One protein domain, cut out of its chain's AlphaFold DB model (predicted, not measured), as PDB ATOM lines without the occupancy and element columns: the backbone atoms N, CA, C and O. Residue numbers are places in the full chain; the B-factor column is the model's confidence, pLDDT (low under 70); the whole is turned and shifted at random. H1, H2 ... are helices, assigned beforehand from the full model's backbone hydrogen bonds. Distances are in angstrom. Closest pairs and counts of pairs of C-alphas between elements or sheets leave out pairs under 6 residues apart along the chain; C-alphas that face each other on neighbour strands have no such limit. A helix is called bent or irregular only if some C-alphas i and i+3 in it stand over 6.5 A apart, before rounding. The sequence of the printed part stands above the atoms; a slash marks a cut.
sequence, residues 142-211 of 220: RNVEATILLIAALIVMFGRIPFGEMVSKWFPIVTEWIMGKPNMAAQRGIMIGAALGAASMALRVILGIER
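AT A GLANCE: This is residues 142 to 211 of the 220 residues of an uncharacterized protein of Latescibacteria bacterium DG_63 (UniProt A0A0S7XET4). One long helix, H3, runs nearly straight through a slight bend, and a shorter helix, H1, meets it near its first end, so that the two make a wide V or L. The short helix H2 sits at the corner, where the chain turns from H1 back into H3, and most of H3b, the longer arm of H3, sticks out with residues 188 to 200 standing free. The printed part has 70 residues, with three named helices in the order H1, H2, H3 and no named strand; its class is all helix. The whole is extended, with a radius of gyration of the C-alphas of 19.1 A and spans of 60 by 30 by 16 A.

IN THESE COORDINATES: H1 takes residues 144 to 159 and is 22.7 A long from first to last C-alpha; C-alpha 144 is at (-2.505, -24.840, 26.521). H2 takes residues 162 to 167, from Pro 162 to Val 167, and measures 9.3 A. H3 takes residues 170 to 206 and was assigned as one helix by its hydrogen bonds, but it is bent: C-alphas 179 and 182 are 6.6 A apart. Its arm H3a, residues 170 to 179, is 14.1 A long and begins with C-alpha 170 at (20.966, -28.346, 23.275). Its arm H3b, residues 182 to 206, is 35.8 A long and ends with C-alpha 206 at (-12.356, -49.068, -10.732). Residues 180 and 181 belong to neither arm.

HOW THE PARTS SIT: H1 touches H3a with residues 152 to 159 alone; the closest C-alphas, those of Gly 159 and Pro 172, are 4.6 A apart. The two run opposite ways at a steep tilt of 60 degrees. H1 and H2 are close but not clearly touching, with the C-alphas of Phe 158 and Gly 164 closest at 5.5 A, and they stand about perpendicular at 79 degrees. H2 and H3a touch only at the corner by their link, with the C-alphas of Gly 164 and Phe 171 closest at 6.2 A; they run opposite ways at a steep tilt of 50 degrees. H3a and H3b are near each other, at a shallow tilt of 19 degrees. H3b is apart from H1 and from H2. In H1, H3a and H3b every O i to N i+4 pair is within hydrogen-bond range; in H2 it is 1 of 2.

THE WHOLE: The two C-alphas farthest apart, those of Val 167 and Gly 208, are 60.0 A apart. Residues 142 to 151, 180 to 186 and 203 to 208 also stand free. The links H1 to H2 and H2 to H3 are tight, with 2 residues each, and the printed part has no cut. The mean pLDDT of the printed part is 88.3, and residue 142 is the one printed residue under 70.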
ATOM      1  N   ARG A 142      -5.948 -18.961  23.587       63.16
ATOM      2  CA  ARG A 142      -7.173 -19.659  24.024       63.16
ATOM      3  C   ARG A 142      -6.951 -21.001  24.734       63.16
ATOM      4  O   ARG A 142      -7.797 -21.352  25.548       63.16
ATOM      5  N   ASN A 143      -5.858 -21.732  24.470       74.75
ATOM      6  CA  ASN A 143      -5.618 -23.048  25.080       74.75
ATOM      7  C   ASN A 143      -4.122 -23.404  25.275       74.75
ATOM      8  O   ASN A 143      -3.222 -22.765  24.717       74.75
ATOM      9  N   VAL A 144      -3.860 -24.402  26.127       82.12
ATOM     10  CA  VAL A 144      -2.505 -24.840  26.521       82.12
ATOM     11  C   VAL A 144      -1.784 -25.490  25.336       82.12
ATOM     12  O   VAL A 144      -0.588 -25.280  25.138       82.12
ATOM     13  N   GLU A 145      -2.523 -26.205  24.490       82.19
ATOM     14  CA  GLU A 145      -2.007 -26.918  23.325       82.19
ATOM     15  C   GLU A 145      -1.386 -25.962  22.297       82.19
ATOM     16  O   GLU A 145      -0.272 -26.201  21.831       82.19
ATOM     17  N   ALA A 146      -2.046 -24.840  21.984       76.44
ATOM     18  CA  ALA A 146      -1.502 -23.825  21.079       76.44
ATOM     19  C   ALA A 146      -0.202 -23.204  21.608       76.44
ATOM     20  O   ALA A 146       0.714 -22.921  20.838       76.44
ATOM     21  N   THR A 147      -0.105 -23.021  22.926       81.06
ATOM     22  CA  THR A 147       1.103 -22.484  23.565       81.06
ATOM     23  C   THR A 147       2.267 -23.466  23.447       81.06
ATOM     24  O   THR A 147       3.372 -23.067  23.079       81.06
ATOM     25  N   ILE A 148       2.018 -24.762  23.678       85.56
ATOM     26  CA  ILE A 148       3.024 -25.820  23.497       85.56
ATOM     27  C   ILE A 148       3.503 -25.860  22.039       85.56
ATOM     28  O   ILE A 148       4.708 -25.921  21.793       85.56
ATOM     29  N   LEU A 149       2.585 -25.770  21.071       84.31
ATOM     30  CA  LEU A 149       2.927 -25.746  19.646       84.31
ATOM     31  C   LEU A 149       3.759 -24.517  19.260       84.31
ATOM     32  O   LEU A 149       4.729 -24.652  18.517       84.31
ATOM     33  N   LEU A 150       3.423 -23.334  19.783       81.62
ATOM     34  CA  LEU A 150       4.182 -22.107  19.535       81.62
ATOM     35  C   LEU A 150       5.610 -22.205  20.085       81.62
ATOM     36  O   LEU A 150       6.563 -21.866  19.384       81.62
ATOM     37  N   ILE A 151       5.770 -22.702  21.315       86.19
ATOM     38  CA  ILE A 151       7.089 -22.906  21.930       86.19
ATOM     39  C   ILE A 151       7.900 -23.926  21.121       86.19
ATOM     40  O   ILE A 151       9.058 -23.667  20.798       86.19
ATOM     41  N   ALA A 152       7.291 -25.052  20.735       88.00
ATOM     42  CA  ALA A 152       7.949 -26.058  19.904       88.00
ATOM     43  C   ALA A 152       8.408 -25.476  18.556       88.00
ATOM     44  O   ALA A 152       9.536 -25.727  18.132       88.00
ATOM     45  N   ALA A 153       7.577 -24.653  17.910       84.44
ATOM     46  CA  ALA A 153       7.928 -23.983  16.661       84.44
ATOM     47  C   ALA A 153       9.111 -23.015  16.831       84.44
ATOM     48  O   ALA A 153      10.032 -23.038  16.016       84.44
ATOM     49  N   LEU A 154       9.128 -22.212  17.902       85.06
ATOM     50  CA  LEU A 154      10.239 -21.301  18.200       85.06
ATOM     51  C   LEU A 154      11.553 -22.053  18.433       85.06
ATOM     52  O   LEU A 154      12.575 -21.671  17.863       85.06
ATOM     53  N   ILE A 155      11.525 -23.142  19.209       88.44
ATOM     54  CA  ILE A 155      12.704 -23.985  19.456       88.44
ATOM     55  C   ILE A 155      13.246 -24.545  18.137       88.44
ATOM     56  O   ILE A 155      14.441 -24.438  17.872       88.44
ATOM     57  N   VAL A 156      12.369 -25.091  17.292       89.00
ATOM     58  CA  VAL A 156      12.747 -25.692  16.004       89.00
ATOM     59  C   VAL A 156      13.310 -24.653  15.040       89.00
ATOM     60  O   VAL A 156      14.311 -24.916  14.374       89.00
ATOM     61  N   MET A 157      12.689 -23.473  14.947       86.25
ATOM     62  CA  MET A 157      13.189 -22.396  14.091       86.25
ATOM     63  C   MET A 157      14.569 -21.927  14.550       86.25
ATOM     64  O   MET A 157      15.451 -21.756  13.715       86.25
ATOM     65  N   PHE A 158      14.777 -21.773  15.858       86.31
ATOM     66  CA  PHE A 158      16.064 -21.353  16.404       86.31
ATOM     67  C   PHE A 158      17.151 -22.423  16.228       86.31
ATOM     68  O   PHE A 158      18.268 -22.108  15.828       86.31
ATOM     69  N   GLY A 159      16.821 -23.699  16.454       84.50
ATOM     70  CA  GLY A 159      17.767 -24.811  16.332       84.50
ATOM     71  C   GLY A 159      18.175 -25.167  14.899       84.50
ATOM     72  O   GLY A 159      19.183 -25.842  14.721       84.50
ATOM     73  N   ARG A 160      17.434 -24.719  13.874       83.75
ATOM     74  CA  ARG A 160      17.795 -24.917  12.454       83.75
ATOM     75  C   ARG A 160      18.689 -23.821  11.868       83.75
ATOM     76  O   ARG A 160      19.158 -23.972  10.742       83.75
ATOM     77  N   ILE A 161      18.908 -22.721  12.586       86.94
ATOM     78  CA  ILE A 161      19.795 -21.635  12.148       86.94
ATOM     79  C   ILE A 161      21.205 -21.933  12.687       86.94
ATOM     80  O   ILE A 161      21.312 -22.318  13.851       86.94
ATOM     81  N   PRO A 162      22.295 -21.701  11.921       79.25
ATOM     82  CA  PRO A 162      23.672 -21.922  12.394       79.25
ATOM     83  C   PRO A 162      23.996 -21.230  13.732       79.25
ATOM     84  O   PRO A 162      24.782 -21.722  14.534       79.25
ATOM     85  N   PHE A 163      23.325 -20.109  14.012       76.81
ATOM     86  CA  PHE A 163      23.415 -19.378  15.275       76.81
ATOM     87  C   PHE A 163      22.948 -20.190  16.497       76.81
ATOM     88  O   PHE A 163      23.489 -20.025  17.586       76.81
ATOM     89  N   GLY A 164      21.973 -21.090  16.333       74.00
ATOM     90  CA  GLY A 164      21.460 -21.920  17.422       74.00
ATOM     91  C   GLY A 164      22.528 -22.844  18.008       74.00
ATOM     92  O   GLY A 164      22.618 -22.978  19.228       74.00
ATOM     93  N   GLU A 165      23.385 -23.413  17.155       76.56
ATOM     94  CA  GLU A 165      24.510 -24.257  17.576       76.56
ATOM     95  C   GLU A 165      25.587 -23.455  18.320       76.56
ATOM     96  O   GLU A 165      26.135 -23.935  19.313       76.56
ATOM     97  N   MET A 166      25.836 -22.209  17.894       83.44
ATOM     98  CA  MET A 166      26.791 -21.311  18.555       83.44
ATOM     99  C   MET A 166      26.353 -20.932  19.975       83.44
ATOM    100  O   MET A 166      27.201 -20.758  20.848       83.44
ATOM    101  N   VAL A 167      25.043 -20.801  20.217       84.38
ATOM    102  CA  VAL A 167      24.497 -20.445  21.538       84.38
ATOM    103  C   VAL A 167      24.470 -21.651  22.476       84.38
ATOM    104  O   VAL A 167      24.862 -21.537  23.635       84.38
ATOM    105  N   SER A 168      23.985 -22.806  22.011       84.44
ATOM    106  CA  SER A 168      23.993 -24.037  22.805       84.44
ATOM    107  C   SER A 168      23.751 -25.271  21.943       84.44
ATOM    108  O   SER A 168      22.799 -25.332  21.164       84.44
ATOM    109  N   LYS A 169      24.526 -26.330  22.199       85.81
ATOM    110  CA  LYS A 169      24.347 -27.655  21.579       85.81
ATOM    111  C   LYS A 169      22.993 -28.301  21.890       85.81
ATOM    112  O   LYS A 169      22.607 -29.260  21.232       85.81
ATOM    113  N   TRP A 170      22.262 -27.795  22.885       86.56
ATOM    114  CA  TRP A 170      20.966 -28.346  23.275       86.56
ATOM    115  C   TRP A 170      19.848 -28.017  22.271       86.56
ATOM    116  O   TRP A 170      18.980 -28.857  22.035       86.56
ATOM    117  N   PHE A 171      19.881 -26.843  21.627       85.31
ATOM    118  CA  PHE A 171      18.837 -26.441  20.672       85.31
ATOM    119  C   PHE A 171      18.746 -27.370  19.447       85.31
ATOM    120  O   PHE A 171      17.628 -27.792  19.126       85.31
ATOM    121  N   PRO A 172      19.863 -27.753  18.789       86.50
ATOM    122  CA  PRO A 172      19.830 -28.742  17.714       86.50
ATOM    123  C   PRO A 172      19.290 -30.107  18.160       86.50
ATOM    124  O   PRO A 172      18.433 -30.662  17.479       86.50
ATOM    125  N   ILE A 173      19.705 -30.611  19.331       90.00
ATOM    126  CA  ILE A 173      19.281 -31.928  19.849       90.00
ATOM    127  C   ILE A 173      17.765 -31.974  20.069       90.00
ATOM    128  O   ILE A 173      17.089 -32.908  19.638       90.00
ATOM    129  N   VAL A 174      17.207 -30.953  20.727       91.38
ATOM    130  CA  VAL A 174      15.758 -30.879  20.966       91.38
ATOM    131  C   VAL A 174      15.003 -30.719  19.651       91.38
ATOM    132  O   VAL A 174      13.973 -31.360  19.448       91.38
ATOM    133  N   THR A 175      15.532 -29.913  18.730       91.19
ATOM    134  CA  THR A 175      14.956 -29.745  17.390       91.19
ATOM    135  C   THR A 175      14.908 -31.069  16.638       91.19
ATOM    136  O   THR A 175      13.869 -31.414  16.077       91.19
ATOM    137  N   GLU A 176      15.994 -31.839  16.654       91.44
ATOM    138  CA  GLU A 176      16.063 -33.154  16.023       91.44
ATOM    139  C   GLU A 176      15.091 -34.140  16.673       91.44
ATOM    140  O   GLU A 176      14.387 -34.860  15.965       91.44
ATOM    141  N   TRP A 177      14.959 -34.127  18.002       93.94
ATOM    142  CA  TRP A 177      13.980 -34.963  18.694       93.94
ATOM    143  C   TRP A 177      12.536 -34.610  18.304       93.94
ATOM    144  O   TRP A 177      11.777 -35.511  17.935       93.94
ATOM    145  N   ILE A 178      12.164 -33.319  18.306       93.38
ATOM    146  CA  ILE A 178      10.830 -32.843  17.888       93.38
ATOM    147  C   ILE A 178      10.564 -33.233  16.429       93.38
ATOM    148  O   ILE A 178       9.492 -33.741  16.090       93.38
ATOM    149  N   MET A 179      11.539 -33.009  15.549       93.81
ATOM    150  CA  MET A 179      11.393 -33.297  14.126       93.81
ATOM    151  C   MET A 179      11.325 -34.802  13.854       93.81
ATOM    152  O   MET A 179      10.478 -35.229  13.078       93.81
ATOM    153  N   GLY A 180      12.173 -35.600  14.503       93.50
ATOM    154  CA  GLY A 180      12.361 -37.024  14.230       93.50
ATOM    155  C   GLY A 180      11.357 -37.955  14.910       93.50
ATOM    156  O   GLY A 180      11.137 -39.064  14.422       93.50
ATOM    157  N   LYS A 181      10.736 -37.535  16.020       93.12
ATOM    158  CA  LYS A 181       9.759 -38.351  16.759       93.12
ATOM    159  C   LYS A 181       8.315 -37.875  16.513       93.12
ATOM    160  O   LYS A 181       7.655 -38.495  15.675       93.12
ATOM    161  N   PRO A 182       7.792 -36.810  17.161       91.75
ATOM    162  CA  PRO A 182       6.385 -36.438  17.022       91.75
ATOM    163  C   PRO A 182       6.043 -35.889  15.634       91.75
ATOM    164  O   PRO A 182       5.012 -36.264  15.078       91.75
ATOM    165  N   ASN A 183       6.902 -35.063  15.028       91.88
ATOM    166  CA  ASN A 183       6.626 -34.520  13.697       91.88
ATOM    167  C   ASN A 183       6.638 -35.617  12.618       91.88
ATOM    168  O   ASN A 183       5.701 -35.693  11.825       91.88
ATOM    169  N   MET A 184       7.622 -36.525  12.628       93.50
ATOM    170  CA  MET A 184       7.610 -37.690  11.730       93.50
ATOM    171  C   MET A 184       6.387 -38.590  11.953       93.50
ATOM    172  O   MET A 184       5.839 -39.110  10.982       93.50
ATOM    173  N   ALA A 185       5.941 -38.785  13.199       94.19
ATOM    174  CA  ALA A 185       4.731 -39.557  13.484       94.19
ATOM    175  C   ALA A 185       3.482 -38.903  12.867       94.19
ATOM    176  O   ALA A 185       2.724 -39.574  12.166       94.19
ATOM    177  N   ALA A 186       3.313 -37.588  13.047       91.88
ATOM    178  CA  ALA A 186       2.215 -36.829  12.451       91.88
ATOM    179  C   ALA A 186       2.270 -36.847  10.914       91.88
ATOM    180  O   ALA A 186       1.270 -37.141  10.261       91.88
ATOM    181  N   GLN A 187       3.447 -36.609  10.328       93.12
ATOM    182  CA  GLN A 187       3.643 -36.637   8.879       93.12
ATOM    183  C   GLN A 187       3.304 -38.011   8.293       93.12
ATOM    184  O   GLN A 187       2.630 -38.092   7.271       93.12
ATOM    185  N   ARG A 188       3.715 -39.102   8.954       94.06
ATOM    186  CA  ARG A 188       3.341 -40.467   8.555       94.06
ATOM    187  C   ARG A 188       1.832 -40.676   8.614       94.06
ATOM    188  O   ARG A 188       1.284 -41.214   7.661       94.06
ATOM    189  N   GLY A 189       1.160 -40.206   9.664       96.19
ATOM    190  CA  GLY A 189      -0.302 -40.254   9.759       96.19
ATOM    191  C   GLY A 189      -0.994 -39.527   8.601       96.19
ATOM    192  O   GLY A 189      -1.878 -40.094   7.962       96.19
ATOM    193  N   ILE A 190      -0.540 -38.314   8.271       95.88
ATOM    194  CA  ILE A 190      -1.054 -37.533   7.133       95.88
ATOM    195  C   ILE A 190      -0.810 -38.268   5.810       95.88
ATOM    196  O   ILE A 190      -1.726 -38.382   5.001       95.88
ATOM    197  N   MET A 191       0.399 -38.795   5.592       95.69
ATOM    198  CA  MET A 191       0.735 -39.537   4.372       95.69
ATOM    199  C   MET A 191      -0.105 -40.806   4.226       95.69
ATOM    200  O   MET A 191      -0.622 -41.061   3.143       95.69
ATOM    201  N   ILE A 192      -0.291 -41.573   5.304       96.44
ATOM    202  CA  ILE A 192      -1.145 -42.766   5.308       96.44
ATOM    203  C   ILE A 192      -2.592 -42.371   5.004       96.44
ATOM    204  O   ILE A 192      -3.219 -42.981   4.144       96.44
ATOM    205  N   GLY A 193      -3.111 -41.323   5.651       96.62
ATOM    206  CA  GLY A 193      -4.466 -40.827   5.405       96.62
ATOM    207  C   GLY A 193      -4.675 -40.375   3.958       96.62
ATOM    208  O   GLY A 193      -5.656 -40.760   3.326       96.62
ATOM    209  N   ALA A 194      -3.727 -39.618   3.401       95.56
ATOM    210  CA  ALA A 194      -3.763 -39.183   2.009       95.56
ATOM    211  C   ALA A 194      -3.678 -40.369   1.033       95.56
ATOM    212  O   ALA A 194      -4.444 -40.425   0.073       95.56
ATOM    213  N   ALA A 195      -2.798 -41.339   1.301       95.56
ATOM    214  CA  ALA A 195      -2.651 -42.540   0.484       95.56
ATOM    215  C   ALA A 195      -3.916 -43.410   0.511       95.56
ATOM    216  O   ALA A 195      -4.389 -43.831  -0.542       95.56
ATOM    217  N   LEU A 196      -4.511 -43.627   1.688       96.50
ATOM    218  CA  LEU A 196      -5.784 -44.340   1.829       96.50
ATOM    219  C   LEU A 196      -6.930 -43.590   1.140       96.50
ATOM    220  O   LEU A 196      -7.767 -44.216   0.492       96.50
ATOM    221  N   GLY A 197      -6.953 -42.256   1.225       95.75
ATOM    222  CA  GLY A 197      -7.916 -41.417   0.508       95.75
ATOM    223  C   GLY A 197      -7.797 -41.565  -1.011       95.75
ATOM    224  O   GLY A 197      -8.798 -41.795  -1.691       95.75
ATOM    225  N   ALA A 198      -6.572 -41.511  -1.539       94.12
ATOM    226  CA  ALA A 198      -6.298 -41.736  -2.955       94.12
ATOM    227  C   ALA A 198      -6.673 -43.163  -3.396       94.12
ATOM    228  O   ALA A 198      -7.326 -43.333  -4.425       94.12
ATOM    229  N   ALA A 199      -6.335 -44.180  -2.596       92.69
ATOM    230  CA  ALA A 199      -6.684 -45.574  -2.866       92.69
ATOM    231  C   ALA A 199      -8.205 -45.799  -2.867       92.69
ATOM    232  O   ALA A 199      -8.728 -46.485  -3.743       92.69
ATOM    233  N   SER A 200      -8.928 -45.178  -1.932       94.88
ATOM    234  CA  SER A 200     -10.393 -45.219  -1.874       94.88
ATOM    235  C   SER A 200     -11.028 -44.607  -3.126       94.88
ATOM    236  O   SER A 200     -11.896 -45.224  -3.744       94.88
ATOM    237  N   MET A 201     -10.556 -43.435  -3.565       94.38
ATOM    238  CA  MET A 201     -11.018 -42.813  -4.814       94.38
ATOM    239  C   MET A 201     -10.714 -43.688  -6.035       94.38
ATOM    240  O   MET A 201     -11.597 -43.911  -6.863       94.38
ATOM    241  N   ALA A 202      -9.506 -44.250  -6.124       91.06
ATOM    242  CA  ALA A 202      -9.143 -45.167  -7.202       91.06
ATOM    243  C   ALA A 202     -10.057 -46.403  -7.227       91.06
ATOM    244  O   ALA A 202     -10.573 -46.763  -8.282       91.06
ATOM    245  N   LEU A 203     -10.347 -47.006  -6.070       92.69
ATOM    246  CA  LEU A 203     -11.260 -48.144  -5.974       92.69
ATOM    247  C   LEU A 203     -12.687 -47.773  -6.403       92.69
ATOM    248  O   LEU A 203     -13.318 -48.524  -7.145       92.69
ATOM    249  N   ARG A 204     -13.193 -46.600  -6.001       92.12
ATOM    250  CA  ARG A 204     -14.507 -46.095  -6.444       92.12
ATOM    251  C   ARG A 204     -14.575 -45.922  -7.961       92.12
ATOM    252  O   ARG A 204     -15.623 -46.201  -8.545       92.12
ATOM    253  N   VAL A 205     -13.483 -45.493  -8.592       91.69
ATOM    254  CA  VAL A 205     -13.362 -45.381 -10.052       91.69
ATOM    255  C   VAL A 205     -13.323 -46.762 -10.717       91.69
ATOM    256  O   VAL A 205     -14.088 -46.995 -11.652       91.69
ATOM    257  N   ILE A 206     -12.505 -47.693 -10.209       92.06
ATOM    258  CA  ILE A 206     -12.356 -49.068 -10.732       92.06
ATOM    259  C   ILE A 206     -13.679 -49.835 -10.654       92.06
ATOM    260  O   ILE A 206     -14.099 -50.450 -11.629       92.06
ATOM    261  N   LEU A 207     -14.375 -49.754  -9.517       90.75
ATOM    262  CA  LEU A 207     -15.690 -50.372  -9.318       90.75
ATOM    263  C   LEU A 207     -16.815 -49.641 -10.069       90.75
ATOM    264  O   LEU A 207     -17.966 -50.077 -10.050       90.75
ATOM    265  N   GLY A 208     -16.517 -48.513 -10.720       87.19
ATOM    266  CA  GLY A 208     -17.494 -47.755 -11.490       87.19
ATOM    267  C   GLY A 208     -18.562 -47.068 -10.640       87.19
ATOM    268  O   GLY A 208     -19.638 -46.762 -11.160       87.19
ATOM    269  N   ILE A 209     -18.301 -46.850  -9.350       88.88
ATOM    270  CA  ILE A 209     -19.154 -46.062  -8.449       88.88
ATOM    271  C   ILE A 209     -19.021 -44.582  -8.815       88.88
ATOM    272  O   ILE A 209     -20.014 -43.864  -8.918       88.88
ATOM    273  N   GLU A 210     -17.794 -44.134  -9.071       87.69
ATOM    274  CA  GLU A 210     -17.499 -42.780  -9.521       87.69
ATOM    275  C   GLU A 210     -17.348 -42.756 -11.043       87.69
ATOM    276  O   GLU A 210     -16.479 -43.418 -11.595       87.69
ATOM    277  N   ARG A 211     -18.237 -42.032 -11.734       82.25
ATOM    278  CA  ARG A 211     -18.345 -42.024 -13.211       82.25
ATOM    279  C   ARG A 211     -18.131 -40.642 -13.830       82.25
ATOM    280  O   ARG A 211     -18.389 -40.462 -15.019       82.25
TER     281      ARG A 211